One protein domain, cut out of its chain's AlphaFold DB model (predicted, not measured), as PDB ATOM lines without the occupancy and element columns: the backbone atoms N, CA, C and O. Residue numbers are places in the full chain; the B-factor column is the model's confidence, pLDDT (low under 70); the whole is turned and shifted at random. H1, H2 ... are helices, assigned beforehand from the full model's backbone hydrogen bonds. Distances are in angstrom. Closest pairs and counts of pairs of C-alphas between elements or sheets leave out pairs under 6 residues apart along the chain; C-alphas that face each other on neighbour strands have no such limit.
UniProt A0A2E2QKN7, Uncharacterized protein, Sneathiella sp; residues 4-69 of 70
ATOM      1  N   ASP A   4     -38.016  39.865 -56.522       91.75
ATOM      2  CA  ASP A   4     -36.768  39.095 -56.510       91.75
ATOM      3  C   ASP A   4     -36.895  37.791 -55.715       91.75
ATOM      4  O   ASP A   4     -36.379  36.753 -56.118       91.75
ATOM      5  N   THR A   5     -37.639  37.807 -54.604       93.81
ATOM      6  CA  THR A   5     -37.898  36.604 -53.800       93.81
ATOM      7  C   THR A   5     -38.769  35.607 -54.566       93.81
ATOM      8  O   THR A   5     -38.530  34.405 -54.496       93.81
ATOM      9  N   ILE A   6     -39.762  36.096 -55.314       93.69
ATOM     10  CA  ILE A   6     -40.643  35.262 -56.146       93.69
ATOM     11  C   ILE A   6     -39.851  34.628 -57.293       93.69
ATOM     12  O   ILE A   6     -39.939  33.417 -57.498       93.69
ATOM     13  N   ALA A   7     -39.029  35.419 -57.985       93.81
ATOM     14  CA  ALA A   7     -38.159  34.932 -59.049       93.81
ATOM     15  C   ALA A   7     -37.162  33.882 -58.535       93.81
ATOM     16  O   ALA A   7     -37.026  32.817 -59.133       93.81
ATOM     17  N   LEU A   8     -36.526  34.134 -57.386       94.56
ATOM     18  CA  LEU A   8     -35.585  33.195 -56.780       94.56
ATOM     19  C   LEU A   8     -36.254  31.863 -56.414       94.56
ATOM     20  O   LEU A   8     -35.706  30.807 -56.720       94.56
ATOM     21  N   MET A   9     -37.445  31.884 -55.805       93.56
ATOM     22  CA  MET A   9     -38.162  30.641 -55.487       93.56
ATOM     23  C   MET A   9     -38.533  29.855 -56.741       93.56
ATOM     24  O   MET A   9     -38.404  28.636 -56.735       93.56
ATOM     25  N   LEU A  10     -38.959  30.527 -57.815       95.12
ATOM     26  CA  LEU A  10     -39.266  29.858 -59.081       95.12
ATOM     27  C   LEU A  10     -38.029  29.189 -59.682       95.12
ATOM     28  O   LEU A  10     -38.126  28.059 -60.153       95.12
ATOM     29  N   VAL A  11     -36.868  29.845 -59.627       95.44
ATOM     30  CA  VAL A  11     -35.605  29.272 -60.114       95.44
ATOM     31  C   VAL A  11     -35.183  28.072 -59.270       95.44
ATOM     32  O   VAL A  11     -34.843  27.032 -59.827       95.44
ATOM     33  N   ILE A  12     -35.242  28.177 -57.940       95.62
ATOM     34  CA  ILE A  12     -34.881  27.072 -57.041       95.62
ATOM     35  C   ILE A  12     -35.826  25.886 -57.245       95.62
ATOM     36  O   ILE A  12     -35.378  24.752 -57.394       95.62
ATOM     37  N   PHE A  13     -37.131  26.143 -57.284       94.81
ATOM     38  CA  PHE A  13     -38.136  25.098 -57.430       94.81
ATOM     39  C   PHE A  13     -38.085  24.449 -58.817       94.81
ATOM     40  O   PHE A  13     -37.999  23.228 -58.928       94.81
ATOM     41  N   GLY A  14     -38.069  25.260 -59.878       96.56
ATOM     42  CA  GLY A  14     -37.971  24.782 -61.255       96.56
ATOM     43  C   GLY A  14     -36.661  24.045 -61.525       96.56
ATOM     44  O   GLY A  14     -36.673  22.968 -62.116       96.56
ATOM     45  N   GLY A  15     -35.540  24.571 -61.023       96.25
ATOM     46  CA  GLY A  15     -34.235  23.917 -61.094       96.25
ATOM     47  C   GLY A  15     -34.211  22.585 -60.343       96.25
ATOM     48  O   GLY A  15     -33.723  21.591 -60.877       96.25
ATOM     49  N   GLY A  16     -34.808  22.531 -59.150       95.56
ATOM     50  CA  GLY A  16     -34.956  21.295 -58.382       95.56
ATOM     51  C   GLY A  16     -35.756  20.226 -59.131       95.56
ATOM     52  O   GLY A  16     -35.311  19.084 -59.233       95.56
ATOM     53  N   ILE A  17     -36.898  20.597 -59.722       95.56
ATOM     54  CA  ILE A  17     -37.709  19.683 -60.542       95.56
ATOM     55  C   ILE A  17     -36.922  19.187 -61.759       95.56
ATOM     56  O   ILE A  17     -36.932  17.992 -62.051       95.56
ATOM     57  N   TYR A  18     -36.225  20.084 -62.457       94.56
ATOM     58  CA  TYR A  18     -35.434  19.724 -63.632       94.56
ATOM     59  C   TYR A  18     -34.308  18.737 -63.291       94.56
ATOM     60  O   TYR A  18     -34.120  17.748 -63.998       94.56
ATOM     61  N   LEU A  19     -33.606  18.947 -62.173       93.38
ATOM     62  CA  LEU A  19     -32.579  18.019 -61.697       93.38
ATOM     63  C   LEU A  19     -33.159  16.643 -61.357       93.38
ATOM     64  O   LEU A  19     -32.591  15.629 -61.762       93.38
ATOM     65  N   LEU A  20     -34.302  16.590 -60.666       90.19
ATOM     66  CA  LEU A  20     -34.982  15.323 -60.378       90.19
ATOM     67  C   LEU A  20     -35.373  14.588 -61.665       90.19
ATOM     68  O   LEU A  20     -35.184  13.376 -61.761       90.19
ATOM     69  N   PHE A  21     -35.858  15.319 -62.672       92.88
ATOM     70  CA  PHE A  21     -36.167  14.751 -63.980       92.88
ATOM     71  C   PHE A  21     -34.923  14.177 -64.671       92.88
ATOM     72  O   PHE A  21     -34.976  13.055 -65.170       92.88
ATOM     73  N   LEU A  22     -33.792  14.893 -64.665       92.62
ATOM     74  CA  LEU A  22     -32.541  14.402 -65.251       92.62
ATOM     75  C   LEU A  22     -32.030  13.134 -64.562       92.62
ATOM     76  O   LEU A  22     -31.615  12.199 -65.244       92.62
ATOM     77  N   ILE A  23     -32.091  13.076 -63.229       88.50
ATOM     78  CA  ILE A  23     -31.710  11.881 -62.464       88.50
ATOM     79  C   ILE A  23     -32.611  10.706 -62.846       88.50
ATOM     80  O   ILE A  23     -32.117   9.611 -63.105       88.50
ATOM     81  N   PHE A  24     -33.924  10.932 -62.926       87.62
ATOM     82  CA  PHE A  24     -34.875   9.896 -63.311       87.62
ATOM     83  C   PHE A  24     -34.643   9.400 -64.745       87.62
ATOM     84  O   PHE A  24     -34.542   8.196 -64.969       87.62
ATOM     85  N   ALA A  25     -34.498  10.309 -65.711       88.25
ATOM     86  CA  ALA A  25     -34.246   9.963 -67.108       88.25
ATOM     87  C   ALA A  25     -32.903   9.234 -67.287       88.25
ATOM     88  O   ALA A  25     -32.837   8.217 -67.978       88.25
ATOM     89  N   GLY A  26     -31.849   9.702 -66.611       85.88
ATOM     90  CA  GLY A  26     -30.536   9.059 -66.606       85.88
ATOM     91  C   GLY A  26     -30.556   7.670 -65.965       85.88
ATOM     92  O   GLY A  26     -29.901   6.759 -66.460       85.88
ATOM     93  N   ALA A  27     -31.352   7.475 -64.912       85.19
ATOM     94  CA  ALA A  27     -31.551   6.172 -64.285       85.19
ATOM     95  C   ALA A  27     -32.425   5.225 -65.132       85.19
ATOM     96  O   ALA A  27     -32.272   4.010 -65.056       85.19
ATOM     97  N   MET A  28     -33.320   5.740 -65.971       86.06
ATOM     98  CA  MET A  28     -34.097   4.903 -66.894       86.06
ATOM     99  C   MET A  28     -33.312   4.503 -68.146       86.06
ATOM    100  O   MET A  28     -33.609   3.470 -68.738       86.06
ATOM    101  N   ALA A  29     -32.292   5.271 -68.543       86.12
ATOM    102  CA  ALA A  29     -31.493   4.979 -69.733       86.12
ATOM    103  C   ALA A  29     -30.846   3.570 -69.733       86.12
ATOM    104  O   ALA A  29     -30.935   2.892 -70.756       86.12
ATOM    105  N   PRO A  30     -30.258   3.064 -68.628       86.88
ATOM    106  CA  PRO A  30     -29.715   1.706 -68.561       86.88
ATOM    107  C   PRO A  30     -30.729   0.676 -68.022       86.88
ATOM    108  O   PRO A  30     -30.361  -0.185 -67.220       86.88
ATOM    109  N   PHE A  31     -32.015   0.766 -68.383       81.81
ATOM    110  CA  PHE A  31     -33.039  -0.159 -67.876       81.81
ATOM    111  C   PHE A  31     -32.654  -1.640 -68.112       81.81
ATOM    112  O   PHE A  31     -32.237  -1.987 -69.218       81.81
ATOM    113  N   PRO A  32     -32.806  -2.534 -67.110       82.88
ATOM    114  CA  PRO A  32     -33.424  -2.309 -65.796       82.88
ATOM    115  C   PRO A  32     -32.452  -1.856 -64.692       82.88
ATOM    116  O   PRO A  32     -32.886  -1.582 -63.577       82.88
ATOM    117  N   PHE A  33     -31.147  -1.771 -64.958       84.38
ATOM    118  CA  PHE A  33     -30.128  -1.596 -63.918       84.38
ATOM    119  C   PHE A  33     -30.226  -0.262 -63.176       84.38
ATOM    120  O   PHE A  33     -29.981  -0.211 -61.972       84.38
ATOM    121  N   GLY A  34     -30.641   0.817 -63.840       81.94
ATOM    122  CA  GLY A  34     -30.778   2.106 -63.160       81.94
ATOM    123  C   GLY A  34     -31.990   2.211 -62.221       81.94
ATOM    124  O   GLY A  34     -32.031   3.124 -61.398       81.94
ATOM    125  N   LEU A  35     -32.900   1.225 -62.200       85.25
ATOM    126  CA  LEU A  35     -33.872   1.091 -61.104       85.25
ATOM    127  C   LEU A  35     -33.182   0.901 -59.750       85.25
ATOM    128  O   LEU A  35     -33.658   1.421 -58.744       85.25
ATOM    129  N   VAL A  36     -32.041   0.204 -59.722       87.88
ATOM    130  CA  VAL A  36     -31.260   0.002 -58.496       87.88
ATOM    131  C   VAL A  36     -30.803   1.346 -57.928       87.88
ATOM    132  O   VAL A  36     -30.919   1.572 -56.726       87.88
ATOM    133  N   LEU A  37     -30.366   2.275 -58.786       85.44
ATOM    134  CA  LEU A  37     -29.977   3.623 -58.369       85.44
ATOM    135  C   LEU A  37     -31.155   4.382 -57.739       85.44
ATOM    136  O   LEU A  37     -30.990   4.993 -56.685       85.44
ATOM    137  N   LEU A  38     -32.348   4.310 -58.339       85.88
ATOM    138  CA  LEU A  38     -33.545   4.956 -57.785       85.88
ATOM    139  C   LEU A  38     -33.963   4.356 -56.440       85.88
ATOM    140  O   LEU A  38     -34.343   5.097 -55.538       85.88
ATOM    141  N   ILE A  39     -33.857   3.034 -56.284       90.50
ATOM    142  CA  ILE A  39     -34.147   2.351 -55.017       90.50
ATOM    143  C   ILE A  39     -33.180   2.818 -53.926       90.50
ATOM    144  O   ILE A  39     -33.617   3.167 -52.830       90.50
ATOM    145  N   VAL A  40     -31.879   2.877 -54.225       91.81
ATOM    146  CA  VAL A  40     -30.857   3.334 -53.269       91.81
ATOM    147  C   VAL A  40     -31.087   4.796 -52.879       91.81
ATOM    148  O   VAL A  40     -31.102   5.115 -51.691       91.81
ATOM    149  N   LEU A  41     -31.326   5.682 -53.851       90.81
ATOM    150  CA  LEU A  41     -31.614   7.094 -53.579       90.81
ATOM    151  C   LEU A  41     -32.903   7.273 -52.767       90.81
ATOM    152  O   LEU A  41     -32.930   8.065 -51.827       90.81
ATOM    153  N   GLY A  42     -33.950   6.506 -53.081       92.38
ATOM    154  CA  GLY A  42     -35.202   6.505 -52.326       92.38
ATOM    155  C   GLY A  42     -35.010   6.055 -50.876       92.38
ATOM    156  O   GLY A  42     -35.515   6.704 -49.963       92.38
ATOM    157  N   ALA A  43     -34.229   4.996 -50.649       95.88
ATOM    158  CA  ALA A  43     -33.916   4.508 -49.307       95.88
ATOM    159  C   ALA A  43     -33.128   5.543 -48.488       95.88
ATOM    160  O   ALA A  43     -33.475   5.809 -47.337       95.88
ATOM    161  N   LEU A  44     -32.115   6.181 -49.084       95.50
ATOM    162  CA  LEU A  44     -31.348   7.244 -48.425       95.50
ATOM    163  C   LEU A  44     -32.222   8.460 -48.093       95.50
ATOM    164  O   LEU A  44     -32.170   8.964 -46.970       95.50
ATOM    165  N   GLY A  45     -33.060   8.900 -49.034       94.69
ATOM    166  CA  GLY A  45     -34.006   9.993 -48.813       94.69
ATOM    167  C   GLY A  45     -35.004   9.682 -47.696       94.69
ATOM    168  O   GLY A  45     -35.269  10.533 -46.849       94.69
ATOM    169  N   PHE A  46     -35.503   8.444 -47.639       96.44
ATOM    170  CA  PHE A  46     -36.386   7.987 -46.568       96.44
ATOM    171  C   PHE A  46     -35.693   7.984 -45.200       96.44
ATOM    172  O   PHE A  46     -36.275   8.461 -44.226       96.44
ATOM    173  N   LEU A  47     -34.453   7.492 -45.115       96.94
ATOM    174  CA  LEU A  47     -33.679   7.514 -43.870       96.94
ATOM    175  C   LEU A  47     -33.444   8.947 -43.385       96.94
ATOM    176  O   LEU A  47     -33.687   9.240 -42.215       96.94
ATOM    177  N   LEU A  48     -33.051   9.852 -44.283       95.25
ATOM    178  CA  LEU A  48     -32.875  11.264 -43.948       95.25
ATOM    179  C   LEU A  48     -34.186  11.888 -43.456       95.25
ATOM    180  O   LEU A  48     -34.209  12.534 -42.410       95.25
ATOM    181  N   PHE A  49     -35.292  11.653 -44.168       95.88
ATOM    182  CA  PHE A  49     -36.613  12.108 -43.744       95.88
ATOM    183  C   PHE A  49     -36.974  11.570 -42.357       95.88
ATOM    184  O   PHE A  49     -37.471  12.321 -41.520       95.88
ATOM    185  N   ARG A  50     -36.695  10.290 -42.083       95.94
ATOM    186  CA  ARG A  50     -36.983   9.666 -40.790       95.94
ATOM    187  C   ARG A  50     -36.210  10.332 -39.655       95.94
ATOM    188  O   ARG A  50     -36.816  10.593 -38.618       95.94
ATOM    189  N   VAL A  51     -34.928  10.631 -39.866       93.56
ATOM    190  CA  VAL A  51     -34.072  11.336 -38.898       93.56
ATOM    191  C   VAL A  51     -34.597  12.747 -38.640       93.56
ATOM    192  O   VAL A  51     -34.831  13.108 -37.491       93.56
ATOM    193  N   LEU A  52     -34.868  13.522 -39.695       93.12
ATOM    194  CA  LEU A  52     -35.402  14.883 -39.562       93.12
ATOM    195  C   LEU A  52     -36.770  14.900 -38.871       93.12
ATOM    196  O   LEU A  52     -37.043  15.758 -38.035       93.12
ATOM    197  N   TRP A  53     -37.632  13.936 -39.199       93.31
ATOM    198  CA  TRP A  53     -38.934  13.792 -38.560       93.31
ATOM    199  C   TRP A  53     -38.798  13.464 -37.076       93.31
ATOM    200  O   TRP A  53     -39.518  14.028 -36.252       93.31
ATOM    201  N   GLN A  54     -37.884  12.556 -36.730       91.25
ATOM    202  CA  GLN A  54     -37.630  12.180 -35.345       91.25
ATOM    203  C   GLN A  54     -37.114  13.373 -34.548       91.25
ATOM    204  O   GLN A  54     -37.705  13.678 -33.523       91.25
ATOM    205  N   HIS A  55     -36.118  14.096 -35.055       86.75
ATOM    206  CA  HIS A  55     -35.603  15.299 -34.405       86.75
ATOM    207  C   HIS A  55     -36.705  16.351 -34.188       86.75
ATOM    208  O   HIS A  55     -36.915  16.820 -33.076       86.75
ATOM    209  N   LYS A  56     -37.530  16.626 -35.211       87.12
ATOM    210  CA  LYS A  56     -38.656  17.570 -35.090       87.12
ATOM    211  C   LYS A  56     -39.709  17.148 -34.056       87.12
ATOM    212  O   LYS A  56     -40.400  17.998 -33.497       87.12
ATOM    213  N   THR A  57     -39.915  15.845 -33.865       91.81
ATOM    214  CA  THR A  57     -40.971  15.312 -32.986       91.81
ATOM    215  C   THR A  57     -40.458  14.866 -31.620       91.81
ATOM    216  O   THR A  57     -41.276  14.536 -30.759       91.81
ATOM    217  N   ASN A  58     -39.142  14.894 -31.389       89.19
ATOM    218  CA  ASN A  58     -38.551  14.492 -30.127       89.19
ATOM    219  C   ASN A  58     -38.798  15.566 -29.060       89.19
ATOM    220  O   ASN A  58     -38.290  16.684 -29.129       89.19
ATOM    221  N   ALA A  59     -39.618  15.223 -28.067       79.19
ATOM    222  CA  ALA A  59     -39.917  16.110 -26.950       79.19
ATOM    223  C   ALA A  59     -38.692  16.349 -26.055       79.19
ATOM    224  O   ALA A  59     -38.610  17.404 -25.432       79.19
ATOM    225  N   GLU A  60     -37.765  15.388 -26.003       81.56
ATOM    226  CA  GLU A  60     -36.533  15.483 -25.223       81.56
ATOM    227  C   GLU A  60     -35.540  16.462 -25.863       81.56
ATOM    228  O   GLU A  60     -35.103  17.385 -25.182       81.56
ATOM    229  N   ASP A  61     -35.278  16.356 -27.174       81.56
ATOM    230  CA  ASP A  61     -34.433  17.319 -27.908       81.56
ATOM    231  C   ASP A  61     -34.941  18.755 -27.705       81.56
ATOM    232  O   ASP A  61     -34.179  19.648 -27.341       81.56
ATOM    233  N   ARG A  62     -36.259  18.960 -27.842       82.31
ATOM    234  CA  ARG A  62     -36.886  20.269 -27.616       82.31
ATOM    235  C   ARG A  62     -36.706  20.763 -26.179       82.31
ATOM    236  O   ARG A  62     -36.520  21.954 -25.962       82.31
ATOM    237  N   TYR A  63     -36.764  19.871 -25.190       83.44
ATOM    238  CA  TYR A  63     -36.539  20.244 -23.795       83.44
ATOM    239  C   TYR A  63     -35.100  20.724 -23.562       83.44
ATOM    240  O   TYR A  63     -34.919  21.749 -22.902       83.44
ATOM    241  N   TYR A  64     -34.094  20.037 -24.114       84.12
ATOM    242  CA  TYR A  64     -32.689  20.444 -24.001       84.12
ATOM    243  C   TYR A  64     -32.417  21.781 -24.704       84.12
ATOM    244  O   TYR A  64     -31.843  22.675 -24.082       84.12
ATOM    245  N   GLU A  65     -32.921  21.967 -25.929       82.69
ATOM    246  CA  GLU A  65     -32.809  23.242 -26.654       82.69
ATOM    247  C   GLU A  65     -33.462  24.408 -25.888       82.69
ATOM    248  O   GLU A  65     -32.950  25.526 -25.866       82.69
ATOM    249  N   GLU A  66     -34.604  24.171 -25.237       82.25
ATOM    250  CA  GLU A  66     -35.343  25.226 -24.541       82.25
ATOM    251  C   GLU A  66     -34.810  25.548 -23.136       82.25
ATOM    252  O   GLU A  66     -35.039  26.667 -22.658       82.25
ATOM    253  N   ASN A  67     -34.144  24.604 -22.458       83.50
ATOM    254  CA  ASN A  67     -33.835  24.708 -21.024       83.50
ATOM    255  C   ASN A  67     -32.350  24.559 -20.663       83.50
ATOM    256  O   ASN A  67     -31.972  24.996 -19.578       83.50
ATOM    257  N   VAL A  68     -31.525  23.945 -21.515       81.25
ATOM    258  CA  VAL A  68     -30.124  23.610 -21.194       81.25
ATOM    259  C   VAL A  68     -29.139  24.341 -22.100       81.25
ATOM    260  O   VAL A  68     -28.177  24.904 -21.591       81.25
ATOM    261  N   ASP A  69     -29.400  24.400 -23.408       74.44
ATOM    262  CA  ASP A  69     -28.486  25.010 -24.392       74.44
ATOM    263  C   ASP A  69     -28.622  26.546 -24.506       74.44
ATOM    264  O   ASP A  69     -28.122  27.156 -25.456       74.44
TER     265      ASP A  69
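This is residues 4 to 69 of the 70 residues of an uncharacterized protein of Sneathiella sp (UniProt A0A2E2QKN7). Two long helices, H1 and H2, meet near their ends in a wide V, a helical hairpin whose arms spread from one corner; short H3 follows at the far end of H2. The free parts of H1 and H2 are the two arms. The 66 printed residues hold three named helices, H1, H2, H3 in chain order, and the class is all helix. The whole is extended and flat, radius of gyration of the C-alphas 18.1 A, spans 52 by 37 by 14 A.

Begin with H1, residues 4 to 28, the longest helix. Its residues 24 to 28 alone touch residues 34 to 38 of H2, residues 34 to 57; the closest C-alphas, of Ala 27 and Gly 34, are 4.3 A apart. The two run opposite ways at a steep tilt of 43 degrees. H3, residues 59 to 67, is close to H2 but not clearly touching, the closest C-alphas being those of His 55 and Asp 61, 6.9 A apart. H1 and H3 are apart. In H1, H2 and H3 every O i to N i+4 pair is within hydrogen-bond range.

Find C-alpha 4 at (-36.768, 39.095, -56.510); from there H1 runs 35.8 A to C-alpha 28. H2 starts at C-alpha 34, (-30.778, 2.106, -63.160), and runs 34.5 A. H3 ends at C-alpha 67, (-33.835, 24.708, -21.024), after 12.1 A.

Look to Phe 31 and Asn 67 for the two C-alphas farthest apart, 53.0 A. The printed part has no cut, both links are tight, and no printed residue is under pLDDT 70.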